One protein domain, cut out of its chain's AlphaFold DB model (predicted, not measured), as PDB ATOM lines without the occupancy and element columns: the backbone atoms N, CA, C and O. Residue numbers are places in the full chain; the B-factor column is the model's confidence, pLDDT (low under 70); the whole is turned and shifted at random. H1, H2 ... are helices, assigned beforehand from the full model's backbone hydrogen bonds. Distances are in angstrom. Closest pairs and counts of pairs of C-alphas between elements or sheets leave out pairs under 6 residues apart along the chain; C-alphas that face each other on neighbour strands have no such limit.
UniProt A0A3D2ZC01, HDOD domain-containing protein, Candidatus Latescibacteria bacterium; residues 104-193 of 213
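This is residues 104 to 193 of the 213 residues of the protein "HDOD domain-containing protein" of Candidatus Latescibacteria bacterium (UniProt A0A3D2ZC01). Two long helices, H1 and H5, lie side by side, with H2, H3 and H4 as a small head at one end. The printed part has 90 residues with five named helices, H1 to H5 in chain order, and no named strand: all helix. It is loose, with radius of gyration of the C-alphas 16.2 A and spans of 48 by 28 by 21 A.

H1, residues 108 to 126, touches H5, residues 170 to 187, opposite ways at a shallow tilt of 25 degrees; look at their closest C-alphas, 119 and 174, 4.3 A apart. Its residues 125 to 126 alone touch H4, residues 157 to 160, closest at C-alphas 126 and 158, 5.3 A. H2, residues 139 to 142, and H3, residues 146 to 155, are close to H1 but not clearly touching. Every O i to N i+4 pair is within hydrogen-bond range in H1 and H3, 11 of 14 in H5; H2 and H4 are too short.

Find C-alpha 108 at (237.912, 285.306, 176.917); H1 runs 26.6 A from there. H5, 26.1 A long, ends at (236.210, 273.389, 185.340).

The printed part has no cut; the H1 to H2 link is long; no printed residue is under 70 in pLDDT.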
ATOM      1  N   LYS A 104     237.915 275.506 172.206       84.00
ATOM      2  CA  LYS A 104     237.551 275.861 170.829       84.00
ATOM      3  C   LYS A 104     236.255 276.675 170.820       84.00
ATOM      4  O   LYS A 104     235.231 276.230 171.329       84.00
ATOM      5  N   GLY A 105     236.301 277.842 170.183       83.88
ATOM      6  CA  GLY A 105     235.159 278.752 170.069       83.88
ATOM      7  C   GLY A 105     234.919 279.620 171.305       83.88
ATOM      8  O   GLY A 105     234.065 280.494 171.243       83.88
ATOM      9  N   PHE A 106     235.658 279.422 172.403       87.06
ATOM     10  CA  PHE A 106     235.550 280.265 173.589       87.06
ATOM     11  C   PHE A 106     236.551 281.416 173.520       87.06
ATOM     12  O   PHE A 106     237.760 281.200 173.423       87.06
ATOM     13  N   ARG A 107     236.048 282.646 173.605       88.50
ATOM     14  CA  ARG A 107     236.854 283.865 173.558       88.50
ATOM     15  C   ARG A 107     236.751 284.633 174.866       88.50
ATOM     16  O   ARG A 107     235.703 285.167 175.220       88.50
ATOM     17  N   LEU A 108     237.861 284.674 175.600       87.94
ATOM     18  CA  LEU A 108     237.912 285.306 176.917       87.94
ATOM     19  C   LEU A 108     237.720 286.830 176.844       87.94
ATOM     20  O   LEU A 108     237.125 287.422 177.738       87.94
ATOM     21  N   ASP A 109     238.197 287.466 175.778       89.12
ATOM     22  CA  ASP A 109     237.992 288.889 175.507       89.12
ATOM     23  C   ASP A 109     236.512 289.232 175.278       89.12
ATOM     24  O   ASP A 109     236.017 290.215 175.830       89.12
ATOM     25  N   GLU A 110     235.787 288.382 174.547       89.94
ATOM     26  CA  GLU A 110     234.337 288.524 174.356       89.94
ATOM     27  C   GLU A 110     233.574 288.326 175.670       89.94
ATOM     28  O   GLU A 110     232.668 289.105 175.972       89.94
ATOM     29  N   LEU A 111     233.983 287.350 176.492       89.25
ATOM     30  CA  LEU A 111     233.421 287.159 177.832       89.25
ATOM     31  C   LEU A 111     233.592 288.423 178.683       89.25
ATOM     32  O   LEU A 111     232.633 288.866 179.309       89.25
ATOM     33  N   TRP A 112     234.790 289.016 178.715       89.81
ATOM     34  CA  TRP A 112     235.039 290.211 179.525       89.81
ATOM     35  C   TRP A 112     234.231 291.417 179.065       89.81
ATOM     36  O   TRP A 112     233.674 292.128 179.903       89.81
ATOM     37  N   LEU A 113     234.147 291.633 177.751       90.69
ATOM     38  CA  LEU A 113     233.359 292.724 177.190       90.69
ATOM     39  C   LEU A 113     231.869 292.547 177.500       90.69
ATOM     40  O   LEU A 113     231.229 293.493 177.959       90.69
ATOM     41  N   HIS A 114     231.332 291.342 177.293       90.88
ATOM     42  CA  HIS A 114     229.941 291.026 177.611       90.88
ATOM     43  C   HIS A 114     229.651 291.228 179.099       90.88
ATOM     44  O   HIS A 114     228.701 291.923 179.450       90.88
ATOM     45  N   ASN A 115     230.526 290.710 179.961       91.00
ATOM     46  CA  ASN A 115     230.391 290.819 181.405       91.00
ATOM     47  C   ASN A 115     230.317 292.284 181.867       91.00
ATOM     48  O   ASN A 115     229.445 292.670 182.649       91.00
ATOM     49  N   LEU A 116     231.208 293.129 181.336       90.25
ATOM     50  CA  LEU A 116     231.213 294.557 181.635       90.25
ATOM     51  C   LEU A 116     229.946 295.247 181.105       90.25
ATOM     52  O   LEU A 116     229.337 296.039 181.823       90.25
ATOM     53  N   ALA A 117     229.526 294.925 179.878       91.88
ATOM     54  CA  ALA A 117     228.328 295.490 179.266       91.88
ATOM     55  C   ALA A 117     227.057 295.139 180.054       91.88
ATOM     56  O   ALA A 117     226.240 296.020 180.316       91.88
ATOM     57  N   VAL A 118     226.903 293.883 180.486       93.06
ATOM     58  CA  VAL A 118     225.765 293.441 181.305       93.06
ATOM     59  C   VAL A 118     225.811 294.070 182.693       93.06
ATOM     60  O   VAL A 118     224.779 294.524 183.183       93.06
ATOM     61  N   GLY A 119     226.992 294.163 183.313       91.44
ATOM     62  CA  GLY A 119     227.172 294.867 184.582       91.44
ATOM     63  C   GLY A 119     226.722 296.328 184.505       91.44
ATOM     64  O   GLY A 119     225.937 296.777 185.342       91.44
ATOM     65  N   PHE A 120     227.146 297.063 183.472       91.50
ATOM     66  CA  PHE A 120     226.704 298.443 183.252       91.50
ATOM     67  C   PHE A 120     225.222 298.548 182.892       91.50
ATOM     68  O   PHE A 120     224.542 299.434 183.402       91.50
ATOM     69  N   ALA A 121     224.696 297.648 182.063       92.69
ATOM     70  CA  ALA A 121     223.275 297.631 181.735       92.69
ATOM     71  C   ALA A 121     222.423 297.414 182.993       92.69
ATOM     72  O   ALA A 121     221.478 298.161 183.231       92.69
ATOM     73  N   ALA A 122     222.796 296.452 183.842       92.81
ATOM     74  CA  ALA A 122     222.146 296.221 185.127       92.81
ATOM     75  C   ALA A 122     222.255 297.448 186.041       92.81
ATOM     76  O   ALA A 122     221.272 297.817 186.679       92.81
ATOM     77  N   HIS A 123     223.413 298.114 186.066       91.25
ATOM     78  CA  HIS A 123     223.607 299.347 186.823       91.25
ATOM     79  C   HIS A 123     222.646 300.457 186.370       91.25
ATOM     80  O   HIS A 123     221.897 300.972 187.199       91.25
ATOM     81  N   ILE A 124     222.593 300.747 185.066       92.12
ATOM     82  CA  ILE A 124     221.691 301.749 184.472       92.12
ATOM     83  C   ILE A 124     220.229 301.412 184.776       92.12
ATOM     84  O   ILE A 124     219.480 302.265 185.243       92.12
ATOM     85  N   LEU A 125     219.823 300.160 184.548       92.44
ATOM     86  CA  LEU A 125     218.442 299.712 184.759       92.44
ATOM     87  C   LEU A 125     218.032 299.709 186.234       92.44
ATOM     88  O   LEU A 125     216.843 299.799 186.534       92.44
ATOM     89  N   SER A 126     219.000 299.578 187.140       92.31
ATOM     90  CA  SER A 126     218.768 299.631 188.579       92.31
ATOM     91  C   SER A 126     218.774 301.045 189.147       92.31
ATOM     92  O   SER A 126     218.315 301.202 190.266       92.31
ATOM     93  N   HIS A 127     219.291 302.047 188.428       91.69
ATOM     94  CA  HIS A 127     219.569 303.365 188.996       91.69
ATOM     95  C   HIS A 127     218.295 304.035 189.542       91.69
ATOM     96  O   HIS A 127     217.273 304.032 188.851       91.69
ATOM     97  N   PRO A 128     218.323 304.651 190.741       89.44
ATOM     98  CA  PRO A 128     217.168 305.361 191.277       89.44
ATOM     99  C   PRO A 128     216.719 306.483 190.335       89.44
ATOM    100  O   PRO A 128     217.533 307.279 189.864       89.44
ATOM    101  N   LEU A 129     215.412 306.518 190.059       88.94
ATOM    102  CA  LEU A 129     214.771 307.512 189.186       88.94
ATOM    103  C   LEU A 129     213.913 308.520 189.960       88.94
ATOM    104  O   LEU A 129     213.695 309.628 189.477       88.94
ATOM    105  N   ASP A 130     213.456 308.145 191.160       81.38
ATOM    106  CA  ASP A 130     212.515 308.917 191.984       81.38
ATOM    107  C   ASP A 130     213.201 309.551 193.220       81.38
ATOM    108  O   ASP A 130     212.569 309.739 194.259       81.38
ATOM    109  N   GLY A 131     214.503 309.853 193.148       77.50
ATOM    110  CA  GLY A 131     215.260 310.457 194.249       77.50
ATOM    111  C   GLY A 131     216.750 310.127 194.213       77.50
ATOM    112  O   GLY A 131     217.227 309.453 193.302       77.50
ATOM    113  N   GLU A 132     217.477 310.589 195.226       76.81
ATOM    114  CA  GLU A 132     218.904 310.305 195.384       76.81
ATOM    115  C   GLU A 132     219.121 309.167 196.384       76.81
ATOM    116  O   GLU A 132     218.552 309.158 197.477       76.81
ATOM    117  N   VAL A 133     219.965 308.207 196.007       82.69
ATOM    118  CA  VAL A 133     220.466 307.163 196.907       82.69
ATOM    119  C   VAL A 133     221.945 307.432 197.146       82.69
ATOM    120  O   VAL A 133     222.716 307.609 196.199       82.69
ATOM    121  N   GLU A 134     222.339 307.459 198.419       78.69
ATOM    122  CA  GLU A 134     223.722 307.697 198.822       78.69
ATOM    123  C   GLU A 134     224.677 306.729 198.102       78.69
ATOM    124  O   GLU A 134     224.475 305.515 198.088       78.69
ATOM    125  N   GLY A 135     225.714 307.280 197.468       74.88
ATOM    126  CA  GLY A 135     226.746 306.501 196.781       74.88
ATOM    127  C   GLY A 135     226.409 306.017 195.364       74.88
ATOM    128  O   GLY A 135     227.306 305.488 194.714       74.88
ATOM    129  N   MET A 136     225.186 306.214 194.850       79.25
ATOM    130  CA  MET A 136     224.861 305.906 193.442       79.25
ATOM    131  C   MET A 136     225.024 307.092 192.487       79.25
ATOM    132  O   MET A 136     225.215 306.882 191.295       79.25
ATOM    133  N   GLY A 137     225.022 308.321 193.004       79.50
ATOM    134  CA  GLY A 137     225.086 309.524 192.174       79.50
ATOM    135  C   GLY A 137     223.758 309.834 191.476       79.50
ATOM    136  O   GLY A 137     222.734 309.204 191.737       79.50
ATOM    137  N   SER A 138     223.771 310.859 190.622       82.88
ATOM    138  CA  SER A 138     222.611 311.231 189.805       82.88
ATOM    139  C   SER A 138     222.616 310.461 188.490       82.88
ATOM    140  O   SER A 138     223.672 310.289 187.875       82.88
ATOM    141  N   ILE A 139     221.431 310.088 188.002       85.25
ATOM    142  CA  ILE A 139     221.286 309.417 186.708       85.25
ATOM    143  C   ILE A 139     221.827 310.265 185.548       85.25
ATOM    144  O   ILE A 139     222.338 309.721 184.570       85.25
ATOM    145  N   ASP A 140     221.796 311.593 185.677       84.62
ATOM    146  CA  ASP A 140     222.304 312.512 184.654       84.62
ATOM    147  C   ASP A 140     223.822 312.367 184.458       84.62
ATOM    148  O   ASP A 140     224.343 312.578 183.361       84.62
ATOM    149  N   SER A 141     224.543 311.933 185.500       83.88
ATOM    150  CA  SER A 141     225.989 311.695 185.431       83.88
ATOM    151  C   SER A 141     226.372 310.509 184.538       83.88
ATOM    152  O   SER A 141     227.524 310.406 184.121       83.88
ATOM    153  N   LEU A 142     225.409 309.648 184.184       85.25
ATOM    154  CA  LEU A 142     225.629 308.504 183.296       85.25
ATOM    155  C   LEU A 142     225.736 308.902 181.814       85.25
ATOM    156  O   LEU A 142     226.051 308.051 180.983       85.25
ATOM    157  N   GLY A 143     225.470 310.167 181.463       87.69
ATOM    158  CA  GLY A 143     225.630 310.671 180.093       87.69
ATOM    159  C   GLY A 143     224.657 310.049 179.083       87.69
ATOM    160  O   GLY A 143     224.978 309.923 177.901       87.69
ATOM    161  N   LEU A 144     223.481 309.621 179.547       88.88
ATOM    162  CA  LEU A 144     222.444 309.040 178.697       88.88
ATOM    163  C   LEU A 144     221.758 310.119 177.851       88.88
ATOM    164  O   LEU A 144     221.632 311.273 178.258       88.88
ATOM    165  N   ARG A 145     221.280 309.731 176.664       91.50
ATOM    166  CA  ARG A 145     220.472 310.623 175.819       91.50
ATOM    167  C   ARG A 145     219.127 310.899 176.489       91.50
ATOM    168  O   ARG A 145     218.597 310.025 177.179       91.50
ATOM    169  N   VAL A 146     218.558 312.075 176.233       88.25
ATOM    170  CA  VAL A 146     217.291 312.515 176.844       88.25
ATOM    171  C   VAL A 146     216.169 311.512 176.569       88.25
ATOM    172  O   VAL A 146     215.475 311.095 177.490       88.25
ATOM    173  N   GLU A 147     216.077 311.004 175.340       92.25
ATOM    174  CA  GLU A 147     215.050 310.037 174.945       92.25
ATOM    175  C   GLU A 147     215.201 308.705 175.697       92.25
ATOM    176  O   GLU A 147     214.218 308.050 176.038       92.25
ATOM    177  N   SER A 148     216.441 308.294 175.984       91.44
ATOM    178  CA  SER A 148     216.714 307.076 176.757       91.44
ATOM    179  C   SER A 148     216.321 307.242 178.225       91.44
ATOM    180  O   SER A 148     215.789 306.306 178.822       91.44
ATOM    181  N   LEU A 149     216.539 308.429 178.800       90.06
ATOM    182  CA  LEU A 149     216.109 308.745 180.163       90.06
ATOM    183  C   LEU A 149     214.587 308.737 180.293       90.06
ATOM    184  O   LEU A 149     214.069 308.212 181.278       90.06
ATOM    185  N   ASP A 150     213.871 309.259 179.300       91.31
ATOM    186  CA  ASP A 150     212.407 309.241 179.298       91.31
ATOM    187  C   ASP A 150     211.865 307.810 179.282       91.31
ATOM    188  O   ASP A 150     210.987 307.469 180.077       91.31
ATOM    189  N   VAL A 151     212.442 306.934 178.453       93.06
ATOM    190  CA  VAL A 151     212.087 305.506 178.433       93.06
ATOM    191  C   VAL A 151     212.386 304.842 179.780       93.06
ATOM    192  O   VAL A 151     211.537 304.121 180.310       93.06
ATOM    193  N   LEU A 152     213.552 305.105 180.381       92.25
ATOM    194  CA  LEU A 152     213.895 304.564 181.701       92.25
ATOM    195  C   LEU A 152     212.895 305.011 182.773       92.25
ATOM    196  O   LEU A 152     212.438 304.175 183.551       92.25
ATOM    197  N   LYS A 153     212.493 306.288 182.775       91.19
ATOM    198  CA  LYS A 153     211.478 306.842 183.690       91.19
ATOM    199  C   LYS A 153     210.089 306.249 183.465       91.19
ATOM    200  O   LYS A 153     209.382 305.994 184.437       91.19
ATOM    201  N   GLN A 154     209.699 305.976 182.221       92.56
ATOM    202  CA  GLN A 154     208.421 305.318 181.914       92.56
ATOM    203  C   GLN A 154     208.384 303.868 182.411       92.56
ATOM    204  O   GLN A 154     207.370 303.400 182.944       92.56
ATOM    205  N   ILE A 155     209.493 303.139 182.259       93.25
ATOM    206  CA  ILE A 155     209.602 301.770 182.762       93.25
ATOM    207  C   ILE A 155     209.675 301.788 184.294       93.25
ATOM    208  O   ILE A 155     208.935 301.048 184.937       93.25
ATOM    209  N   ASN A 156     210.529 302.629 184.883       91.62
ATOM    210  CA  ASN A 156     210.822 302.708 186.319       91.62
ATOM    211  C   ASN A 156     210.960 301.326 186.975       91.62
ATOM    212  O   ASN A 156     210.288 300.981 187.953       91.62
ATOM    213  N   LEU A 157     211.825 300.505 186.374       92.75
ATOM    214  CA  LEU A 157     212.083 299.137 186.806       92.75
ATOM    215  C   LEU A 157     212.471 299.038 188.292       92.75
ATOM    216  O   LEU A 157     211.929 298.153 188.959       92.75
ATOM    217  N   PRO A 158     213.312 299.931 188.854       92.00
ATOM    218  CA  PRO A 158     213.710 299.821 190.253       92.00
ATOM    219  C   PRO A 158     212.532 299.894 191.224       92.00
ATOM    220  O   PRO A 158     212.463 299.127 192.185       92.00
ATOM    221  N   LYS A 159     211.559 300.766 190.936       91.06
ATOM    222  CA  LYS A 159     210.325 300.889 191.716       91.06
ATOM    223  C   LYS A 159     209.421 299.675 191.555       91.06
ATOM    224  O   LYS A 159     208.877 299.192 192.542       91.06
ATOM    225  N   ARG A 160     209.281 299.156 190.330       92.38
ATOM    226  CA  ARG A 160     208.463 297.960 190.054       92.38
ATOM    227  C   ARG A 160     209.018 296.701 190.716       92.38
ATOM    228  O   ARG A 160     208.241 295.855 191.142       92.38
ATOM    229  N   LEU A 161     210.342 296.583 190.793       91.44
ATOM    230  CA  LEU A 161     211.027 295.461 191.436       91.44
ATOM    231  C   LEU A 161     211.238 295.659 192.942       91.44
ATOM    232  O   LEU A 161     211.737 294.743 193.589       91.44
ATOM    233  N   ALA A 162     210.875 296.824 193.492       90.44
ATOM    234  CA  ALA A 162     211.114 297.191 194.887       90.44
ATOM    235  C   ALA A 162     212.575 296.937 195.318       90.44
ATOM    236  O   ALA A 162     212.835 296.252 196.309       90.44
ATOM    237  N   LEU A 163     213.533 297.452 194.536       89.12
ATOM    238  CA  LEU A 163     214.956 297.205 194.777       89.12
ATOM    239  C   LEU A 163     215.423 297.787 196.120       89.12
ATOM    240  O   LEU A 163     215.230 298.967 196.408       89.12
ATOM    241  N   ASP A 164     216.105 296.952 196.905       88.81
ATOM    242  CA  ASP A 164     216.834 297.360 198.106       88.81
ATOM    243  C   ASP A 164     218.287 297.691 197.739       88.81
ATOM    244  O   ASP A 164     219.154 296.814 197.653       88.81
ATOM    245  N   TYR A 165     218.546 298.980 197.535       85.31
ATOM    246  CA  TYR A 165     219.862 299.509 197.178       85.31
ATOM    247  C   TYR A 165     220.934 299.304 198.254       85.31
ATOM    248  O   TYR A 165     222.121 299.308 197.939       85.31
ATOM    249  N   GLY A 166     220.541 299.100 199.518       81.81
ATOM    250  CA  GLY A 166     221.479 298.824 200.605       81.81
ATOM    251  C   GLY A 166     221.993 297.384 200.599       81.81
ATOM    252  O   GLY A 166     223.038 297.095 201.180       81.81
ATOM    253  N   ARG A 167     221.271 296.468 199.940       81.06
ATOM    254  CA  ARG A 167     221.623 295.040 199.871       81.06
ATOM    255  C   ARG A 167     222.100 294.595 198.501       81.06
ATOM    256  O   ARG A 167     222.928 293.689 198.418       81.06
ATOM    257  N   VAL A 168     221.561 295.179 197.436       77.94
ATOM    258  CA  VAL A 168     221.786 294.708 196.069       77.94
ATOM    259  C   VAL A 168     222.666 295.689 195.312       77.94
ATOM    260  O   VAL A 168     222.250 296.792 194.970       77.94
ATOM    261  N   ASN A 169     223.871 295.244 194.961       85.25
ATOM    262  CA  ASN A 169     224.683 295.915 193.956       85.25
ATOM    263  C   ASN A 169     224.393 295.284 192.586       85.25
ATOM    264  O   ASN A 169     224.922 294.219 192.261       85.25
ATOM    265  N   ALA A 170     223.533 295.925 191.792       87.94
ATOM    266  CA  ALA A 170     223.098 295.400 190.497       87.94
ATOM    267  C   ALA A 170     224.251 295.243 189.492       87.94
ATOM    268  O   ALA A 170     224.268 294.277 188.733       87.94
ATOM    269  N   MET A 171     225.246 296.137 189.531       86.25
ATOM    270  CA  MET A 171     226.441 296.021 188.696       86.25
ATOM    271  C   MET A 171     227.223 294.752 189.037       86.25
ATOM    272  O   MET A 171     227.598 293.991 188.145       86.25
ATOM    273  N   ALA A 172     227.442 294.502 190.330       84.25
ATOM    274  CA  ALA A 172     228.116 293.301 190.800       84.25
ATOM    275  C   ALA A 172     227.299 292.044 190.477       84.25
ATOM    276  O   ALA A 172     227.870 291.061 190.018       84.25
ATOM    277  N   ALA A 173     225.975 292.079 190.647       85.38
ATOM    278  CA  ALA A 173     225.097 290.965 190.294       85.38
ATOM    279  C   ALA A 173     225.169 290.634 188.792       85.38
ATOM    280  O   ALA A 173     225.375 289.475 188.434       85.38
ATOM    281  N   GLY A 174     225.092 291.651 187.926       86.75
ATOM    282  CA  GLY A 174     225.283 291.497 186.483       86.75
ATOM    283  C   GLY A 174     226.672 290.960 186.143       86.75
ATOM    284  O   GLY A 174     226.791 290.038 185.344       86.75
ATOM    285  N   SER A 175     227.708 291.452 186.826       85.00
ATOM    286  CA  SER A 175     229.093 291.032 186.586       85.00
ATOM    287  C   SER A 175     229.398 289.601 187.068       85.00
ATOM    288  O   SER A 175     230.270 288.909 186.548       85.00
ATOM    289  N   LEU A 176     228.735 289.137 188.126       83.62
ATOM    290  CA  LEU A 176     228.986 287.809 188.696       83.62
ATOM    291  C   LEU A 176     228.309 286.696 187.893       83.62
ATOM    292  O   LEU A 176     228.790 285.561 187.906       83.62
ATOM    293  N   HIS A 177     227.230 287.010 187.174       84.19
ATOM    294  CA  HIS A 177     226.456 286.010 186.441       84.19
ATOM    295  C   HIS A 177     227.267 285.347 185.307       84.19
ATOM    296  O   HIS A 177     227.165 284.135 185.105       84.19
ATOM    297  N   ASP A 178     228.119 286.106 184.609       84.81
ATOM    298  CA  ASP A 178     228.955 285.589 183.517       84.81
ATOM    299  C   ASP A 178     230.254 284.956 184.002       84.81
ATOM    300  O   ASP A 178     230.743 284.004 183.390       84.81
ATOM    301  N   ILE A 179     230.797 285.426 185.130       85.44
ATOM    302  CA  ILE A 179     231.988 284.818 185.738       85.44
ATOM    303  C   ILE A 179     231.726 283.335 186.028       85.44
ATOM    304  O   ILE A 179     232.594 282.502 185.769       85.44
ATOM    305  N   GLY A 180     230.512 282.981 186.470       85.12
ATOM    306  CA  GLY A 180     230.102 281.588 186.663       85.12
ATOM    307  C   GLY A 180     230.213 280.740 185.391       85.12
ATOM    308  O   GLY A 180     230.711 279.617 185.451       85.12
ATOM    309  N   LYS A 181     229.837 281.287 184.226       85.12
ATOM    310  CA  LYS A 181     229.962 280.591 182.933       85.12
ATOM    311  C   LYS A 181     231.429 280.334 182.590       85.12
ATOM    312  O   LYS A 181     231.780 279.217 182.225       85.12
ATOM    313  N   GLY A 182     232.295 281.335 182.771       87.19
ATOM    314  CA  GLY A 182     233.738 281.175 182.571       87.19
ATOM    315  C   GLY A 182     234.333 280.097 183.481       87.19
ATOM    316  O   GLY A 182     235.081 279.237 183.023       87.19
ATOM    317  N   VAL A 183     233.942 280.087 184.758       86.25
ATOM    318  CA  VAL A 183     234.375 279.059 185.719       86.25
ATOM    319  C   VAL A 183     233.902 277.668 185.298       86.25
ATOM    320  O   VAL A 183     234.682 276.725 185.380       86.25
ATOM    321  N   MET A 184     232.669 277.519 184.805       86.06
ATOM    322  CA  MET A 184     232.179 276.232 184.299       86.06
ATOM    323  C   MET A 184     232.997 275.734 183.106       86.06
ATOM    324  O   MET A 184     233.382 274.570 183.084       86.06
ATOM    325  N   VAL A 185     233.312 276.608 182.147       87.75
ATOM    326  CA  VAL A 185     234.155 276.241 180.998       87.75
ATOM    327  C   VAL A 185     235.558 275.836 181.462       87.75
ATOM    328  O   VAL A 185     236.088 274.833 180.999       87.75
ATOM    329  N   SER A 186     236.133 276.557 182.431       86.50
ATOM    330  CA  SER A 186     237.429 276.199 183.018       86.50
ATOM    331  C   SER A 186     237.407 274.872 183.780       86.50
ATOM    332  O   SER A 186     238.405 274.155 183.770       86.50
ATOM    333  N   ALA A 187     236.323 274.576 184.496       86.62
ATOM    334  CA  ALA A 187     236.210 273.389 185.340       86.62
ATOM    335  C   ALA A 187     235.907 272.117 184.535       86.62
ATOM    336  O   ALA A 187     236.261 271.022 184.974       86.62
ATOM    337  N   TYR A 188     235.280 272.259 183.366       88.81
ATOM    338  CA  TYR A 188     234.872 271.149 182.507       88.81
ATOM    339  C   TYR A 188     235.394 271.337 181.072       88.81
ATOM    340  O   TYR A 188     234.620 271.702 180.182       88.81
ATOM    341  N   PRO A 189     236.690 271.072 180.815       85.50
ATOM    342  CA  PRO A 189     237.248 271.146 179.468       85.50
ATOM    343  C   PRO A 189     236.464 270.285 178.466       85.50
ATOM    344  O   PRO A 189     236.023 269.180 178.788       85.50
ATOM    345  N   GLY A 190     236.266 270.790 177.252       86.19
ATOM    346  CA  GLY A 190     235.484 270.162 176.186       86.19
ATOM    347  C   GLY A 190     233.965 270.362 176.270       86.19
ATOM    348  O   GLY A 190     233.271 270.059 175.296       86.19
ATOM    349  N   ILE A 191     233.416 270.912 177.366       87.81
ATOM    350  CA  ILE A 191     231.963 271.144 177.474       87.81
ATOM    351  C   ILE A 191     231.475 272.223 176.502       87.81
ATOM    352  O   ILE A 191     230.374 272.133 175.964       87.81
ATOM    353  N   TYR A 192     232.295 273.246 176.258       88.00
ATOM    354  CA  TYR A 192     231.891 274.413 175.483       88.00
ATOM    355  C   TYR A 192     231.679 274.092 173.992       88.00
ATOM    356  O   TYR A 192     230.616 274.427 173.468       88.00
ATOM    357  N   PRO A 193     232.579 273.352 173.310       87.62
ATOM    358  CA  PRO A 193     232.317 272.866 171.956       87.62
ATOM    359  C   PRO A 193     231.053 272.002 171.843       87.62
ATOM    360  O   PRO A 193     230.303 272.151 170.881       87.62
TER     361      PRO A 193